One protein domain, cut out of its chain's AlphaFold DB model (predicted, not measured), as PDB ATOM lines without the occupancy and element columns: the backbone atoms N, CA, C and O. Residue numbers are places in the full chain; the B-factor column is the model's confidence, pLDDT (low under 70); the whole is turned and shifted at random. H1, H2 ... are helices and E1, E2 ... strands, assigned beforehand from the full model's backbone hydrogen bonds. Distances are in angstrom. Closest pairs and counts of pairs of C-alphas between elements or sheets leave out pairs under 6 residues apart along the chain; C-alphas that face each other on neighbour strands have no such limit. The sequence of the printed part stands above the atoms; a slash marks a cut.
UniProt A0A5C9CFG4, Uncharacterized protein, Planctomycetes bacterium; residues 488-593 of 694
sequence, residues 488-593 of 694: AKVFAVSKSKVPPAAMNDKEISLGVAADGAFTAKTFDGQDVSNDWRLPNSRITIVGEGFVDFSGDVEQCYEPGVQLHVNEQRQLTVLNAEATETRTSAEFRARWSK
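AT A GLANCE: This is residues 488 to 593 of the 694 residues of an uncharacterized protein of Planctomycetes bacterium (UniProt A0A5C9CFG4). Two small twisted sheets sit one beyond the other and are joined at a corner where E8 turns sharply into E9; E3, E2, E4, E7 and E8 make one end of the domain, and E5, E6, E1 and E9 with the short helix H1 make the other. The stretch 494 to 505 passes round the outside from one sheet to the other, and H1 only grazes its sheet. The printed part has 106 residues, in the order E1 to E9 and then H1, and both sheets are mixed. The class is mostly strand, with 52 residues, under half, in named elements. The whole is compact, with a radius of gyration of the C-alphas of 13.3 A and spans of 39 by 32 by 25 A.

IN THESE COORDINATES: E1, residues 488 to 493, begins with C-alpha 488 at (-74.582, 20.887, 72.897) and is 16.3 A long. E2 is residues 506 to 512, 19.8 A, and E3 is 518 to 522, 13.8 A. E4, residues 537 to 543, spans 18.9 A and begins with C-alpha 537 at (-84.927, 21.580, 95.290). Short strands follow: E5, 546 to 548; E6, 555 to 557; E7, 562 to 565; and E8, 571 to 573. E9 is residues 576 to 582, 18.7 A. H1, residues 585 to 591, is 10.1 A long and ends with C-alpha 591 at (-67.004, 22.378, 79.273).

HOW THE PARTS SIT: The larger sheet runs E3, E2, E4, E7, E8 and is strongly twisted, with C-alphas up to 5.3 A off its best plane. E2 and E3 form a hairpin, with N 509 and O 521 2.8 A apart. E2 and E4 are parallel at 26 degrees, with N 508 and O 538 at 2.8 A. E4 and E7 are antiparallel, with N 539 and O 563 at 2.8 A. E7 and E8 form a hairpin, with N 564 and O 572 at 2.8 A. E8 runs on into E9 across a break of 2 residues, at 96 degrees. In the other sheet, E9 and E1 are antiparallel, with N 579 and O 490 at 2.8 A. E6 and E1 are parallel, with N 491 and O 556 at 2.7 A. E5 and E6 form a hairpin, with N 548 and O 555 at 2.8 A. Between the sheets, the closest C-alphas of E2 and E5 are those of Gly 511 and Phe 546, 5.3 A apart. H1 only grazes the sheet E5, E6, E1, E9 with residues 587 to 591; the closest C-alphas of E5 and H1 are those of Val 547 and Trp 591, 6.8 A apart. In H1 every O i to N i+4 pair is within hydrogen-bond range.

THE WHOLE: The two C-alphas farthest apart, those of Met 503 and Ala 585, are 40.1 A from each other. The printed part has no cut. The links from E1 to E2 and from E3 to E4 are long. The mean pLDDT of the printed part is 84.4, and it is under 70 at residues 501 to 503, 515 to 516, 550 to 553 and 592 to 593.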
ATOM      1  N   ALA A 488     -74.135  20.864  71.508       82.69
ATOM      2  CA  ALA A 488     -74.582  20.887  72.897       82.69
ATOM      3  C   ALA A 488     -75.592  22.023  73.097       82.69
ATOM      4  O   ALA A 488     -75.527  23.052  72.415       82.69
ATOM      5  N   LYS A 489     -76.515  21.870  74.050       91.31
ATOM      6  CA  LYS A 489     -77.442  22.941  74.439       91.31
ATOM      7  C   LYS A 489     -76.830  23.743  75.574       91.31
ATOM      8  O   LYS A 489     -76.716  23.243  76.687       91.31
ATOM      9  N   VAL A 490     -76.466  24.991  75.297       93.25
ATOM     10  CA  VAL A 490     -75.958  25.923  76.306       93.25
ATOM     11  C   VAL A 490     -77.103  26.779  76.816       93.25
ATOM     12  O   VAL A 490     -77.756  27.480  76.048       93.25
ATOM     13  N   PHE A 491     -77.341  26.731  78.115       94.62
ATOM     14  CA  PHE A 491     -78.311  27.549  78.812       94.62
ATOM     15  C   PHE A 491     -77.595  28.730  79.452       94.62
ATOM     16  O   PHE A 491     -76.733  28.545  80.311       94.62
ATOM     17  N   ALA A 492     -77.986  29.936  79.056       93.56
ATOM     18  CA  ALA A 492     -77.503  31.183  79.638       93.56
ATOM     19  C   ALA A 492     -78.666  31.962  80.257       93.56
ATOM     20  O   ALA A 492     -79.792  31.914  79.751       93.56
ATOM     21  N   VAL A 493     -78.394  32.675  81.357       92.25
ATOM     22  CA  VAL A 493     -79.402  33.480  82.060       92.25
ATOM     23  C   VAL A 493     -80.051  34.458  81.084       92.25
ATOM     24  O   VAL A 493     -79.383  35.292  80.471       92.25
ATOM     25  N   SER A 494     -81.370  34.355  80.949       88.31
ATOM     26  CA  SER A 494     -82.160  35.204  80.069       88.31
ATOM     27  C   SER A 494     -82.753  36.363  80.860       88.31
ATOM     28  O   SER A 494     -83.380  36.171  81.899       88.31
ATOM     29  N   LYS A 495     -82.605  37.586  80.341       79.31
ATOM     30  CA  LYS A 495     -83.188  38.792  80.954       79.31
ATOM     31  C   LYS A 495     -84.718  38.836  80.850       79.31
ATOM     32  O   LYS A 495     -85.340  39.606  81.573       79.31
ATOM     33  N   SER A 496     -85.320  38.050  79.954       74.75
ATOM     34  CA  SER A 496     -86.771  38.014  79.714       74.75
ATOM     35  C   SER A 496     -87.507  36.964  80.553       74.75
ATOM     36  O   SER A 496     -88.735  37.000  80.615       74.75
ATOM     37  N   LYS A 497     -86.792  36.041  81.212       76.56
ATOM     38  CA  LYS A 497     -87.390  34.982  82.037       76.56
ATOM     39  C   LYS A 497     -87.197  35.268  83.517       76.56
ATOM     40  O   LYS A 497     -86.100  35.137  84.053       76.56
ATOM     41  N   VAL A 498     -88.291  35.613  84.189       72.19
ATOM     42  CA  VAL A 498     -88.319  35.700  85.651       72.19
ATOM     43  C   VAL A 498     -88.622  34.304  86.198       72.19
ATOM     44  O   VAL A 498     -89.658  33.742  85.833       72.19
ATOM     45  N   PRO A 499     -87.751  33.721  87.039       71.12
ATOM     46  CA  PRO A 499     -88.013  32.413  87.618       71.12
ATOM     47  C   PRO A 499     -89.304  32.480  88.452       71.12
ATOM     48  O   PRO A 499     -89.453  33.399  89.263       71.12
ATOM     49  N   PRO A 500     -90.252  31.546  88.262       70.50
ATOM     50  CA  PRO A 500     -91.482  31.528  89.041       70.50
ATOM     51  C   PRO A 500     -91.178  31.351  90.535       70.50
ATOM     52  O   PRO A 500     -90.178  30.733  90.911       70.50
ATOM     53  N   ALA A 501     -92.057  31.874  91.395       64.19
ATOM     54  CA  ALA A 501     -91.997  31.632  92.833       64.19
ATOM     55  C   ALA A 501     -92.349  30.161  93.113       64.19
ATOM     56  O   ALA A 501     -93.512  29.810  93.289       64.19
ATOM     57  N   ALA A 502     -91.348  29.286  93.085       62.78
ATOM     58  CA  ALA A 502     -91.502  27.883  93.445       62.78
ATOM     59  C   ALA A 502     -91.353  27.709  94.965       62.78
ATOM     60  O   ALA A 502     -90.419  28.250  95.561       62.78
ATOM     61  N   MET A 503     -92.250  26.933  95.584       63.69
ATOM     62  CA  MET A 503     -91.991  26.352  96.903       63.69
ATOM     63  C   MET A 503     -90.912  25.284  96.718       63.69
ATOM     64  O   MET A 503     -91.140  24.295  96.030       63.69
ATOM     65  N   ASN A 504     -89.724  25.524  97.268       79.12
ATOM     66  CA  ASN A 504     -88.634  24.556  97.269       79.12
ATOM     67  C   ASN A 504     -88.308  24.224  98.719       79.12
ATOM     68  O   ASN A 504     -88.180  25.127  99.544       79.12
ATOM     69  N   ASP A 505     -88.126  22.943  99.005       83.50
ATOM     70  CA  ASP A 505     -87.754  22.469 100.336       83.50
ATOM     71  C   ASP A 505     -86.272  22.755 100.621       83.50
ATOM     72  O   ASP A 505     -85.852  22.836 101.775       83.50
ATOM     73  N   LYS A 506     -85.457  22.865  99.560       87.19
ATOM     74  CA  LYS A 506     -83.996  22.999  99.634       87.19
ATOM     75  C   LYS A 506     -83.459  23.908  98.537       87.19
ATOM     76  O   LYS A 506     -83.932  23.875  97.401       87.19
ATOM     77  N   GLU A 507     -82.401  24.643  98.858       92.88
ATOM     78  CA  GLU A 507     -81.595  25.383  97.885       92.88
ATOM     79  C   GLU A 507     -80.185  24.793  97.824       92.88
ATOM     80  O   GLU A 507     -79.560  24.559  98.861       92.88
ATOM     81  N   ILE A 508     -79.703  24.528  96.609       95.19
ATOM     82  CA  ILE A 508     -78.421  23.879  96.324       95.19
ATOM     83  C   ILE A 508     -77.601  24.784  95.403       95.19
ATOM     84  O   ILE A 508     -78.080  25.232  94.365       95.19
ATOM     85  N   SER A 509     -76.342  25.026  95.754       95.50
ATOM     86  CA  SER A 509     -75.343  25.601  94.850       95.50
ATOM     87  C   SER A 509     -74.582  24.466  94.175       95.50
ATOM     88  O   SER A 509     -73.949  23.670  94.864       95.50
ATOM     89  N   LEU A 510     -74.667  24.383  92.848       93.50
ATOM     90  CA  LEU A 510     -74.081  23.324  92.024       93.50
ATOM     91  C   LEU A 510     -73.098  23.932  91.034       93.50
ATOM     92  O   LEU A 510     -73.453  24.844  90.299       93.50
ATOM     93  N   GLY A 511     -71.881  23.424  90.956       88.19
ATOM     94  CA  GLY A 511     -70.932  23.966  90.003       88.19
ATOM     95  C   GLY A 511     -69.567  23.330  90.068       88.19
ATOM     96  O   GLY A 511     -69.309  22.399  90.834       88.19
ATOM     97  N   VAL A 512     -68.694  23.869  89.234       82.44
ATOM     98  CA  VAL A 512     -67.336  23.382  89.032       82.44
ATOM     99  C   VAL A 512     -66.383  24.485  89.453       82.44
ATOM    100  O   VAL A 512     -66.461  25.599  88.940       82.44
ATOM    101  N   ALA A 513     -65.514  24.205  90.416       79.25
ATOM    102  CA  ALA A 513     -64.490  25.150  90.843       79.25
ATOM    103  C   ALA A 513     -63.394  25.307  89.768       79.25
ATOM    104  O   ALA A 513     -63.282  24.497  88.847       79.25
ATOM    105  N   ALA A 514     -62.564  26.349  89.882       75.19
ATOM    106  CA  ALA A 514     -61.527  26.668  88.890       75.19
ATOM    107  C   ALA A 514     -60.478  25.545  88.709       75.19
ATOM    108  O   ALA A 514     -59.959  25.332  87.609       75.19
ATOM    109  N   ASP A 515     -60.206  24.793  89.778       69.56
ATOM    110  CA  ASP A 515     -59.352  23.597  89.789       69.56
ATOM    111  C   ASP A 515     -60.028  22.361  89.160       69.56
ATOM    112  O   ASP A 515     -59.413  21.304  89.020       69.56
ATOM    113  N   GLY A 516     -61.284  22.502  88.733       68.00
ATOM    114  CA  GLY A 516     -62.107  21.446  88.176       68.00
ATOM    115  C   GLY A 516     -62.860  20.636  89.225       68.00
ATOM    116  O   GLY A 516     -63.548  19.707  88.830       68.00
ATOM    117  N   ALA A 517     -62.778  20.933  90.525       74.12
ATOM    118  CA  ALA A 517     -63.511  20.171  91.530       74.12
ATOM    119  C   ALA A 517     -65.031  20.353  91.371       74.12
ATOM    120  O   ALA A 517     -65.542  21.471  91.297       74.12
ATOM    121  N   PHE A 518     -65.762  19.238  91.338       80.38
ATOM    122  CA  PHE A 518     -67.220  19.246  91.370       80.38
ATOM    123  C   PHE A 518     -67.714  19.564  92.779       80.38
ATOM    124  O   PHE A 518     -67.275  18.928  93.738       80.38
ATOM    125  N   THR A 519     -68.651  20.498  92.903       85.44
ATOM    126  CA  THR A 519     -69.262  20.836  94.188       85.44
ATOM    127  C   THR A 519     -70.771  20.961  94.045       85.44
ATOM    128  O   THR A 519     -71.258  21.680  93.174       85.44
ATOM    129  N   ALA A 520     -71.510  20.299  94.929       92.50
ATOM    130  CA  ALA A 520     -72.921  20.560  95.154       92.50
ATOM    131  C   ALA A 520     -73.169  20.671  96.657       92.50
ATOM    132  O   ALA A 520     -72.943  19.711  97.393       92.50
ATOM    133  N   LYS A 521     -73.604  21.841  97.129       95.12
ATOM    134  CA  LYS A 521     -73.852  22.086  98.554       95.12
ATOM    135  C   LYS A 521     -75.212  22.708  98.777       95.12
ATOM    136  O   LYS A 521     -75.595  23.621  98.049       95.12
ATOM    137  N   THR A 522     -75.921  22.242  99.791       92.69
ATOM    138  CA  THR A 522     -77.117  22.920 100.295       92.69
ATOM    139  C   THR A 522     -76.741  24.228 101.002       92.69
ATOM    140  O   THR A 522     -75.574  24.460 101.329       92.69
ATOM    141  N   PHE A 523     -77.721  25.102 101.248       88.19
ATOM    142  CA  PHE A 523     -77.501  26.392 101.917       88.19
ATOM    143  C   PHE A 523     -76.875  26.276 103.324       88.19
ATOM    144  O   PHE A 523     -76.078  27.124 103.714       88.19
ATOM    145  N   ASP A 524     -77.182  25.211 104.068       87.88
ATOM    146  CA  ASP A 524     -76.588  24.898 105.379       87.88
ATOM    147  C   ASP A 524     -75.187  24.255 105.287       87.88
ATOM    148  O   ASP A 524     -74.569  23.949 106.306       87.88
ATOM    149  N   GLY A 525     -74.650  24.086 104.074       89.12
ATOM    150  CA  GLY A 525     -73.285  23.628 103.825       89.12
ATOM    151  C   GLY A 525     -73.113  22.113 103.709       89.12
ATOM    152  O   GLY A 525     -71.973  21.666 103.549       89.12
ATOM    153  N   GLN A 526     -74.195  21.323 103.747       92.62
ATOM    154  CA  GLN A 526     -74.128  19.877 103.525       92.62
ATOM    155  C   GLN A 526     -73.659  19.575 102.095       92.62
ATOM    156  O   GLN A 526     -74.204  20.091 101.118       92.62
ATOM    157  N   ASP A 527     -72.650  18.713 101.967       89.62
ATOM    158  CA  ASP A 527     -72.169  18.231 100.675       89.62
ATOM    159  C   ASP A 527     -73.125  17.169 100.112       89.62
ATOM    160  O   ASP A 527     -73.305  16.093 100.685       89.62
ATOM    161  N   VAL A 528     -73.737  17.494  98.978       89.75
ATOM    162  CA  VAL A 528     -74.666  16.643  98.227       89.75
ATOM    163  C   VAL A 528     -74.112  16.307  96.843       89.75
ATOM    164  O   VAL A 528     -74.855  15.925  95.946       89.75
ATOM    165  N   SER A 529     -72.794  16.405  96.647       82.12
ATOM    166  CA  SER A 529     -72.134  16.163  95.356       82.12
ATOM    167  C   SER A 529     -72.378  14.755  94.789       82.12
ATOM    168  O   SER A 529     -72.342  14.555  93.579       82.12
ATOM    169  N   ASN A 530     -72.692  13.765  95.626       75.44
ATOM    170  CA  ASN A 530     -73.033  12.419  95.147       75.44
ATOM    171  C   ASN A 530     -74.525  12.247  94.782       75.44
ATOM    172  O   ASN A 530     -74.868  11.246  94.162       75.44
ATOM    173  N   ASP A 531     -75.406  13.187  95.154       85.94
ATOM    174  CA  ASP A 531     -76.854  13.137  94.882       85.94
ATOM    175  C   ASP A 531     -77.474  14.548  94.836       85.94
ATOM    176  O   ASP A 531     -78.341  14.913  95.628       85.94
ATOM    177  N   TRP A 532     -76.998  15.388  93.915       88.31
ATOM    178  CA  TRP A 532     -77.371  16.806  93.864       88.31
ATOM    179  C   TRP A 532     -78.804  17.055  93.363       88.31
ATOM    180  O   TRP A 532     -79.349  18.137  93.572       88.31
ATOM    181  N   ARG A 533     -79.446  16.064  92.729       91.62
ATOM    182  CA  ARG A 533     -80.847  16.129  92.270       91.62
ATOM    183  C   ARG A 533     -81.819  15.751  93.380       91.62
ATOM    184  O   ARG A 533     -82.630  14.832  93.234       91.62
ATOM    185  N   LEU A 534     -81.737  16.453  94.503       90.06
ATOM    186  CA  LEU A 534     -82.679  16.238  95.592       90.06
ATOM    187  C   LEU A 534     -84.086  16.690  95.161       90.06
ATOM    188  O   LEU A 534     -84.213  17.777  94.596       90.06
ATOM    189  N   PRO A 535     -85.138  15.893  95.413       90.00
ATOM    190  CA  PRO A 535     -86.519  16.281  95.129       90.00
ATOM    191  C   PRO A 535     -86.893  17.639  95.735       90.00
ATOM    192  O   PRO A 535     -86.405  17.980  96.815       90.00
ATOM    193  N   ASN A 536     -87.764  18.382  95.049       90.19
ATOM    194  CA  ASN A 536     -88.270  19.702  95.455       90.19
ATOM    195  C   ASN A 536     -87.166  20.714  95.789       90.19
ATOM    196  O   ASN A 536     -87.308  21.529  96.702       90.19
ATOM    197  N   SER A 537     -86.045  20.665  95.067       93.06
ATOM    198  CA  SER A 537     -84.927  21.580  95.290       93.06
ATOM    199  C   SER A 537     -84.790  22.610  94.178       93.06
ATOM    200  O   SER A 537     -85.077  22.357  93.004       93.06
ATOM    201  N   ARG A 538     -84.309  23.792  94.560       93.94
ATOM    202  CA  ARG A 538     -83.818  24.802  93.630       93.94
ATOM    203  C   ARG A 538     -82.311  24.714  93.563       93.94
ATOM    204  O   ARG A 538     -81.632  24.842  94.578       93.94
ATOM    205  N   ILE A 539     -81.791  24.563  92.361       94.81
ATOM    206  CA  ILE A 539     -80.361  24.536  92.111       94.81
ATOM    207  C   ILE A 539     -79.960  25.852  91.466       94.81
ATOM    208  O   ILE A 539     -80.569  26.266  90.483       94.81
ATOM    209  N   THR A 540     -78.918  26.486  91.988       95.62
ATOM    210  CA  THR A 540     -78.240  27.608  91.339       95.62
ATOM    211  C   THR A 540     -76.885  27.142  90.838       95.62
ATOM    212  O   THR A 540     -76.080  26.619  91.609       95.62
ATOM    213  N   ILE A 541     -76.642  27.334  89.544       95.69
ATOM    214  CA  ILE A 541     -75.372  26.996  88.916       95.69
ATOM    215  C   ILE A 541     -74.320  28.045  89.287       95.69
ATOM    216  O   ILE A 541     -74.566  29.245  89.160       95.69
ATOM    217  N   VAL A 542     -73.156  27.609  89.761       93.38
ATOM    218  CA  VAL A 542     -72.063  28.465  90.254       93.38
ATOM    219  C   VAL A 542     -70.707  28.043  89.671       93.38
ATOM    220  O   VAL A 542     -70.609  27.058  88.941       93.38
ATOM    221  N   GLY A 543     -69.644  28.788  89.991       91.19
ATOM    222  CA  GLY A 543     -68.284  28.484  89.531       91.19
ATOM    223  C   GLY A 543     -68.127  28.675  88.022       91.19
ATOM    224  O   GLY A 543     -68.575  29.680  87.483       91.19
ATOM    225  N   GLU A 544     -67.515  27.700  87.355       88.81
ATOM    226  CA  GLU A 544     -67.281  27.674  85.902       88.81
ATOM    227  C   GLU A 544     -68.501  27.182  85.091       88.81
ATOM    228  O   GLU A 544     -68.421  27.029  83.872       88.81
ATOM    229  N   GLY A 545     -69.638  26.932  85.749       90.25
ATOM    230  CA  GLY A 545     -70.838  26.350  85.147       90.25
ATOM    231  C   GLY A 545     -71.011  24.880  85.520       90.25
ATOM    232  O   GLY A 545     -70.359  24.375  86.434       90.25
ATOM    233  N   PHE A 546     -71.915  24.184  84.834       90.50
ATOM    234  CA  PHE A 546     -72.145  22.752  85.022       90.50
ATOM    235  C   PHE A 546     -72.577  22.095  83.713       90.50
ATOM    236  O   PHE A 546     -73.332  22.690  82.947       90.50
ATOM    237  N   VAL A 547     -72.137  20.861  83.464       86.50
ATOM    238  CA  VAL A 547     -72.649  20.062  82.348       86.50
ATOM    239  C   VAL A 547     -73.411  18.871  82.884       86.50
ATOM    240  O   VAL A 547     -72.892  18.076  83.666       86.50
ATOM    241  N   ASP A 548     -74.642  18.749  82.422       85.00
ATOM    242  CA  ASP A 548     -75.526  17.657  82.746       85.00
ATOM    243  C   ASP A 548     -75.550  16.629  81.619       85.00
ATOM    244  O   ASP A 548     -75.763  16.944  80.444       85.00
ATOM    245  N   PHE A 549     -75.305  15.383  82.011       71.75
ATOM    246  CA  PHE A 549     -75.128  14.245  81.122       71.75
ATOM    247  C   PHE A 549     -76.288  13.250  81.180       71.75
ATOM    248  O   PHE A 549     -76.163  12.154  80.646       71.75
ATOM    249  N   SER A 550     -77.397  13.571  81.850       64.94
ATOM    250  CA  SER A 550     -78.482  12.599  82.026       64.94
ATOM    251  C   SER A 550     -79.415  12.450  80.816       64.94
ATOM    252  O   SER A 550     -80.483  11.867  80.972       64.94
ATOM    253  N   GLY A 551     -79.096  13.035  79.661       62.84
ATOM    254  CA  GLY A 551     -79.920  12.973  78.451       62.84
ATOM    255  C   GLY A 551     -79.074  12.867  77.180       62.84
ATOM    256  O   GLY A 551     -77.853  12.977  77.239       62.84
ATOM    257  N   ASP A 552     -79.737  12.687  76.035       51.06
ATOM    258  CA  ASP A 552     -79.097  12.381  74.738       51.06
ATOM    259  C   ASP A 552     -78.300  13.547  74.116       51.06
ATOM    260  O   ASP A 552     -77.509  13.359  73.189       51.06
ATOM    261  N   VAL A 553     -78.508  14.767  74.617       65.88
ATOM    262  CA  VAL A 553     -77.772  15.978  74.229       65.88
ATOM    263  C   VAL A 553     -77.191  16.601  75.487       65.88
ATOM    264  O   VAL A 553     -77.934  16.839  76.443       65.88
ATOM    265  N   GLU A 554     -75.889  16.902  75.484       76.62
ATOM    266  CA  GLU A 554     -75.248  17.593  76.600       76.62
ATOM    267  C   GLU A 554     -75.943  18.930  76.885       76.62
ATOM    268  O   GLU A 554     -76.063  19.791  76.006       76.62
ATOM    269  N   GLN A 555     -76.390  19.102  78.132       89.94
ATOM    270  CA  GLN A 555     -76.965  20.354  78.613       89.94
ATOM    271  C   GLN A 555     -75.915  21.084  79.448       89.94
ATOM    272  O   GLN A 555     -75.580  20.669  80.554       89.94
ATOM    273  N   CYS A 556     -75.365  22.161  78.901       91.62
ATOM    274  CA  CYS A 556     -74.385  23.011  79.566       91.62
ATOM    275  C   CYS A 556     -75.111  24.197  80.195       91.62
ATOM    276  O   CYS A 556     -75.790  24.941  79.495       91.62
ATOM    277  N   TYR A 557     -74.964  24.401  81.495       94.50
ATOM    278  CA  TYR A 557     -75.569  25.514  82.211       94.50
ATOM    279  C   TYR A 557     -74.490  26.511  82.629       94.50
ATOM    280  O   TYR A 557     -73.530  26.156  83.314       94.50
ATOM    281  N   GLU A 558     -74.649  27.763  82.208       94.38
ATOM    282  CA  GLU A 558     -73.780  28.870  82.607       94.38
ATOM    283  C   GLU A 558     -73.992  29.245  84.089       94.38
ATOM    284  O   GLU A 558     -75.064  28.993  84.655       94.38
ATOM    285  N   PRO A 559     -73.004  29.884  84.739       94.75
ATOM    286  CA  PRO A 559     -73.174  30.420  86.085       94.75
ATOM    287  C   PRO A 559     -74.391  31.352  86.190       94.75
ATOM    288  O   PRO A 559     -74.660  32.173  85.313       94.75
ATOM    289  N   GLY A 560     -75.142  31.221  87.282       92.94
ATOM    290  CA  GLY A 560     -76.374  31.962  87.548       92.94
ATOM    291  C   GLY A 560     -77.645  31.330  86.969       92.94
ATOM    292  O   GLY A 560     -78.746  31.786  87.297       92.94
ATOM    293  N   VAL A 561     -77.536  30.278  86.149       95.31
ATOM    294  CA  VAL A 561     -78.707  29.497  85.727       95.31
ATOM    295  C   VAL A 561     -79.341  28.827  86.943       95.31
ATOM    296  O   VAL A 561     -78.656  28.324  87.829       95.31
ATOM    297  N   GLN A 562     -80.668  28.823  86.987       94.44
ATOM    298  CA  GLN A 562     -81.449  28.205  88.042       94.44
ATOM    299  C   GLN A 562     -82.282  27.062  87.490       94.44
ATOM    300  O   GLN A 562     -82.998  27.217  86.497       94.44
ATOM    301  N   LEU A 563     -82.205  25.929  88.174       93.81
ATOM    302  CA  LEU A 563     -82.940  24.715  87.857       93.81
ATOM    303  C   LEU A 563     -83.894  24.406  89.008       93.81
ATOM    304  O   LEU A 563     -83.563  24.622  90.173       93.81
ATOM    305  N   HIS A 564     -85.068  23.880  88.691       93.12
ATOM    306  CA  HIS A 564     -85.937  23.239  89.668       93.12
ATOM    307  C   HIS A 564     -85.885  21.732  89.464       93.12
ATOM    308  O   HIS A 564     -86.052  21.257  88.339       93.12
ATOM    309  N   VAL A 565     -85.667  21.008  90.556       91.25
ATOM    310  CA  VAL A 565     -85.781  19.557  90.625       91.25
ATOM    311  C   VAL A 565     -87.151  19.235  91.201       91.25
ATOM    312  O   VAL A 565     -87.397  19.500  92.376       91.25
ATOM    313  N   ASN A 566     -88.042  18.659  90.397       87.12
ATOM    314  CA  ASN A 566     -89.356  18.247  90.893       87.12
ATOM    315  C   ASN A 566     -89.267  16.985  91.779       87.12
ATOM    316  O   ASN A 566     -88.198  16.386  91.941       87.12
ATOM    317  N   GLU A 567     -90.394  16.537  92.336       83.19
ATOM    318  CA  GLU A 567     -90.470  15.310  93.147       83.19
ATOM    319  C   GLU A 567     -89.922  14.065  92.427       83.19
ATOM    320  O   GLU A 567     -89.388  13.142  93.046       83.19
ATOM    321  N   GLN A 568     -90.015  14.042  91.097       77.75
ATOM    322  CA  GLN A 568     -89.550  12.962  90.231       77.75
ATOM    323  C   GLN A 568     -88.074  13.105  89.823       77.75
ATOM    324  O   GLN A 568     -87.599  12.306  89.019       77.75
ATOM    325  N   ARG A 569     -87.342  14.069  90.395       85.75
ATOM    326  CA  ARG A 569     -85.934  14.383  90.095       85.75
ATOM    327  C   ARG A 569     -85.668  14.853  88.657       85.75
ATOM    328  O   ARG A 569     -84.533  14.787  88.181       85.75
ATOM    329  N   GLN A 570     -86.699  15.334  87.967       83.69
ATOM    330  CA  GLN A 570     -86.577  15.941  86.643       83.69
ATOM    331  C   GLN A 570     -86.220  17.420  86.772       83.69
ATOM    332  O   GLN A 570     -86.642  18.088  87.718       83.69
ATOM    333  N   LEU A 571     -85.458  17.923  85.800       89.69
ATOM    334  CA  LEU A 571     -84.958  19.291  85.793       89.69
ATOM    335  C   LEU A 571     -85.784  20.187  84.884       89.69
ATOM    336  O   LEU A 571     -85.967  19.897  83.703       89.69
ATOM    337  N   THR A 572     -86.179  21.330  85.428       91.00
ATOM    338  CA  THR A 572     -86.761  22.431  84.664       91.00
ATOM    339  C   THR A 572     -85.872  23.655  84.797       91.00
ATOM    340  O   THR A 572     -85.566  24.092  85.905       91.00
ATOM    341  N   VAL A 573     -85.475  24.241  83.668       92.56
ATOM    342  CA  VAL A 573     -84.685  25.476  83.642       92.56
ATOM    343  C   VAL A 573     -85.603  26.677  83.859       92.56
ATOM    344  O   VAL A 573     -86.530  26.898  83.084       92.56
ATOM    345  N   LEU A 574     -85.348  27.460  84.907       90.56
ATOM    346  CA  LEU A 574     -86.271  28.500  85.370       90.56
ATOM    347  C   LEU A 574     -86.019  29.873  84.739       90.56
ATOM    348  O   LEU A 574     -86.965  30.582  84.407       90.56
ATOM    349  N   ASN A 575     -84.753  30.267  84.591       93.25
ATOM    350  CA  ASN A 575     -84.354  31.643  84.255       93.25
ATOM    351  C   ASN A 575     -83.430  31.735  83.028       93.25
ATOM    352  O   ASN A 575     -82.727  32.728  82.857       93.25
ATOM    353  N   ALA A 576     -83.386  30.700  82.189       92.38
ATOM    354  CA  ALA A 576     -82.450  30.627  81.071       92.38
ATOM    355  C   ALA A 576     -83.090  30.104  79.780       92.38
ATOM    356  O   ALA A 576     -84.188  29.528  79.765       92.38
ATOM    357  N   GLU A 577     -82.402  30.352  78.672       89.69
ATOM    358  CA  GLU A 577     -82.773  29.889  77.335       89.69
ATOM    359  C   GLU A 577     -81.659  29.035  76.748       89.69
ATOM    360  O   GLU A 577     -80.479  29.340  76.916       89.69
ATOM    361  N   ALA A 578     -82.053  27.948  76.082       91.31
ATOM    362  CA  ALA A 578     -81.125  27.054  75.412       91.31
ATOM    363  C   ALA A 578     -80.716  27.643  74.064       91.31
ATOM    364  O   ALA A 578     -81.574  27.963  73.243       91.31
ATOM    365  N   THR A 579     -79.417  27.692  73.808       92.31
ATOM    366  CA  THR A 579     -78.854  27.913  72.478       92.31
ATOM    367  C   THR A 579     -78.057  26.680  72.083       92.31
ATOM    368  O   THR A 579     -77.161  26.242  72.807       92.31
ATOM    369  N   GLU A 580     -78.384  26.100  70.936       88.25
ATOM    370  CA  GLU A 580     -77.616  24.988  70.392       88.25
ATOM    371  C   GLU A 580     -76.285  25.505  69.834       88.25
ATOM    372  O   GLU A 580     -76.250  26.412  69.003       88.25
ATOM    373  N   THR A 581     -75.178  24.959  70.331       85.88
ATOM    374  CA  THR A 581     -73.819  25.403  70.008       85.88
ATOM    375  C   THR A 581     -72.998  24.221  69.512       85.88
ATOM    376  O   THR A 581     -73.003  23.153  70.122       85.88
ATOM    377  N   ARG A 582     -72.258  24.402  68.411       81.94
ATOM    378  CA  ARG A 582     -71.350  23.372  67.882       81.94
ATOM    379  C   ARG A 582     -70.171  23.152  68.836       81.94
ATOM    380  O   ARG A 582     -69.514  24.109  69.239       81.94
ATOM    381  N   THR A 583     -69.846  21.897  69.141       77.19
ATOM    382  CA  THR A 583     -68.784  21.529  70.093       77.19
ATOM    383  C   THR A 583     -67.380  21.630  69.472       77.19
ATOM    384  O   THR A 583     -66.737  20.631  69.126       77.19
ATOM    385  N   SER A 584     -66.886  22.864  69.315       79.56
ATOM    386  CA  SER A 584     -65.512  23.173  68.879       79.56
ATOM    387  C   SER A 584     -64.450  22.710  69.892       79.56
ATOM    388  O   SER A 584     -64.770  22.336  71.019       79.56
ATOM    389  N   ALA A 585     -63.165  22.745  69.522       70.00
ATOM    390  CA  ALA A 585     -62.076  22.436  70.454       70.00
ATOM    391  C   ALA A 585     -62.083  23.366  71.686       70.00
ATOM    392  O   ALA A 585     -61.913  22.898  72.808       70.00
ATOM    393  N   GLU A 586     -62.364  24.654  71.483       76.25
ATOM    394  CA  GLU A 586     -62.493  25.655  72.551       76.25
ATOM    395  C   GLU A 586     -63.704  25.379  73.449       76.25
ATOM    396  O   GLU A 586     -63.598  25.438  74.673       76.25
ATOM    397  N   PHE A 587     -64.842  25.002  72.854       84.44
ATOM    398  CA  PHE A 587     -66.030  24.597  73.603       84.44
ATOM    399  C   PHE A 587     -65.724  23.406  74.513       84.44
ATOM    400  O   PHE A 587     -66.038  23.426  75.701       84.44
ATOM    401  N   ARG A 588     -65.079  22.374  73.958       75.31
ATOM    402  CA  ARG A 588     -64.698  21.177  74.711       75.31
ATOM    403  C   ARG A 588     -63.731  21.536  75.828       75.31
ATOM    404  O   ARG A 588     -63.969  21.115  76.946       75.31
ATOM    405  N   ALA A 589     -62.712  22.352  75.556       74.69
ATOM    406  CA  ALA A 589     -61.749  22.796  76.565       74.69
ATOM    407  C   ALA A 589     -62.418  23.528  77.744       74.69
ATOM    408  O   ALA A 589     -61.976  23.392  78.884       74.69
ATOM    409  N   ARG A 590     -63.499  24.270  77.472       76.56
ATOM    410  CA  ARG A 590     -64.292  24.972  78.485       76.56
ATOM    411  C   ARG A 590     -65.170  24.026  79.306       76.56
ATOM    412  O   ARG A 590     -65.143  24.074  80.529       76.56
ATOM    413  N   TRP A 591     -65.938  23.166  78.642       76.56
ATOM    414  CA  TRP A 591     -67.004  22.378  79.273       76.56
ATOM    415  C   TRP A 591     -66.588  20.954  79.678       76.56
ATOM    416  O   TRP A 591     -67.381  20.218  80.253       76.56
ATOM    417  N   SER A 592     -65.345  20.539  79.415       64.25
ATOM    418  CA  SER A 592     -64.836  19.200  79.761       64.25
ATOM    419  C   SER A 592     -64.465  18.998  81.236       64.25
ATOM    420  O   SER A 592     -63.864  17.975  81.565       64.25
ATOM    421  N   LYS A 593     -64.759  19.955  82.125       62.09
ATOM    422  CA  LYS A 593     -64.458  19.880  83.564       62.09
ATOM    423  C   LYS A 593     -65.765  19.781  84.362       62.09
ATOM    424  O   LYS A 593     -66.665  20.565  84.068       62.09
TER     425      LYS A 593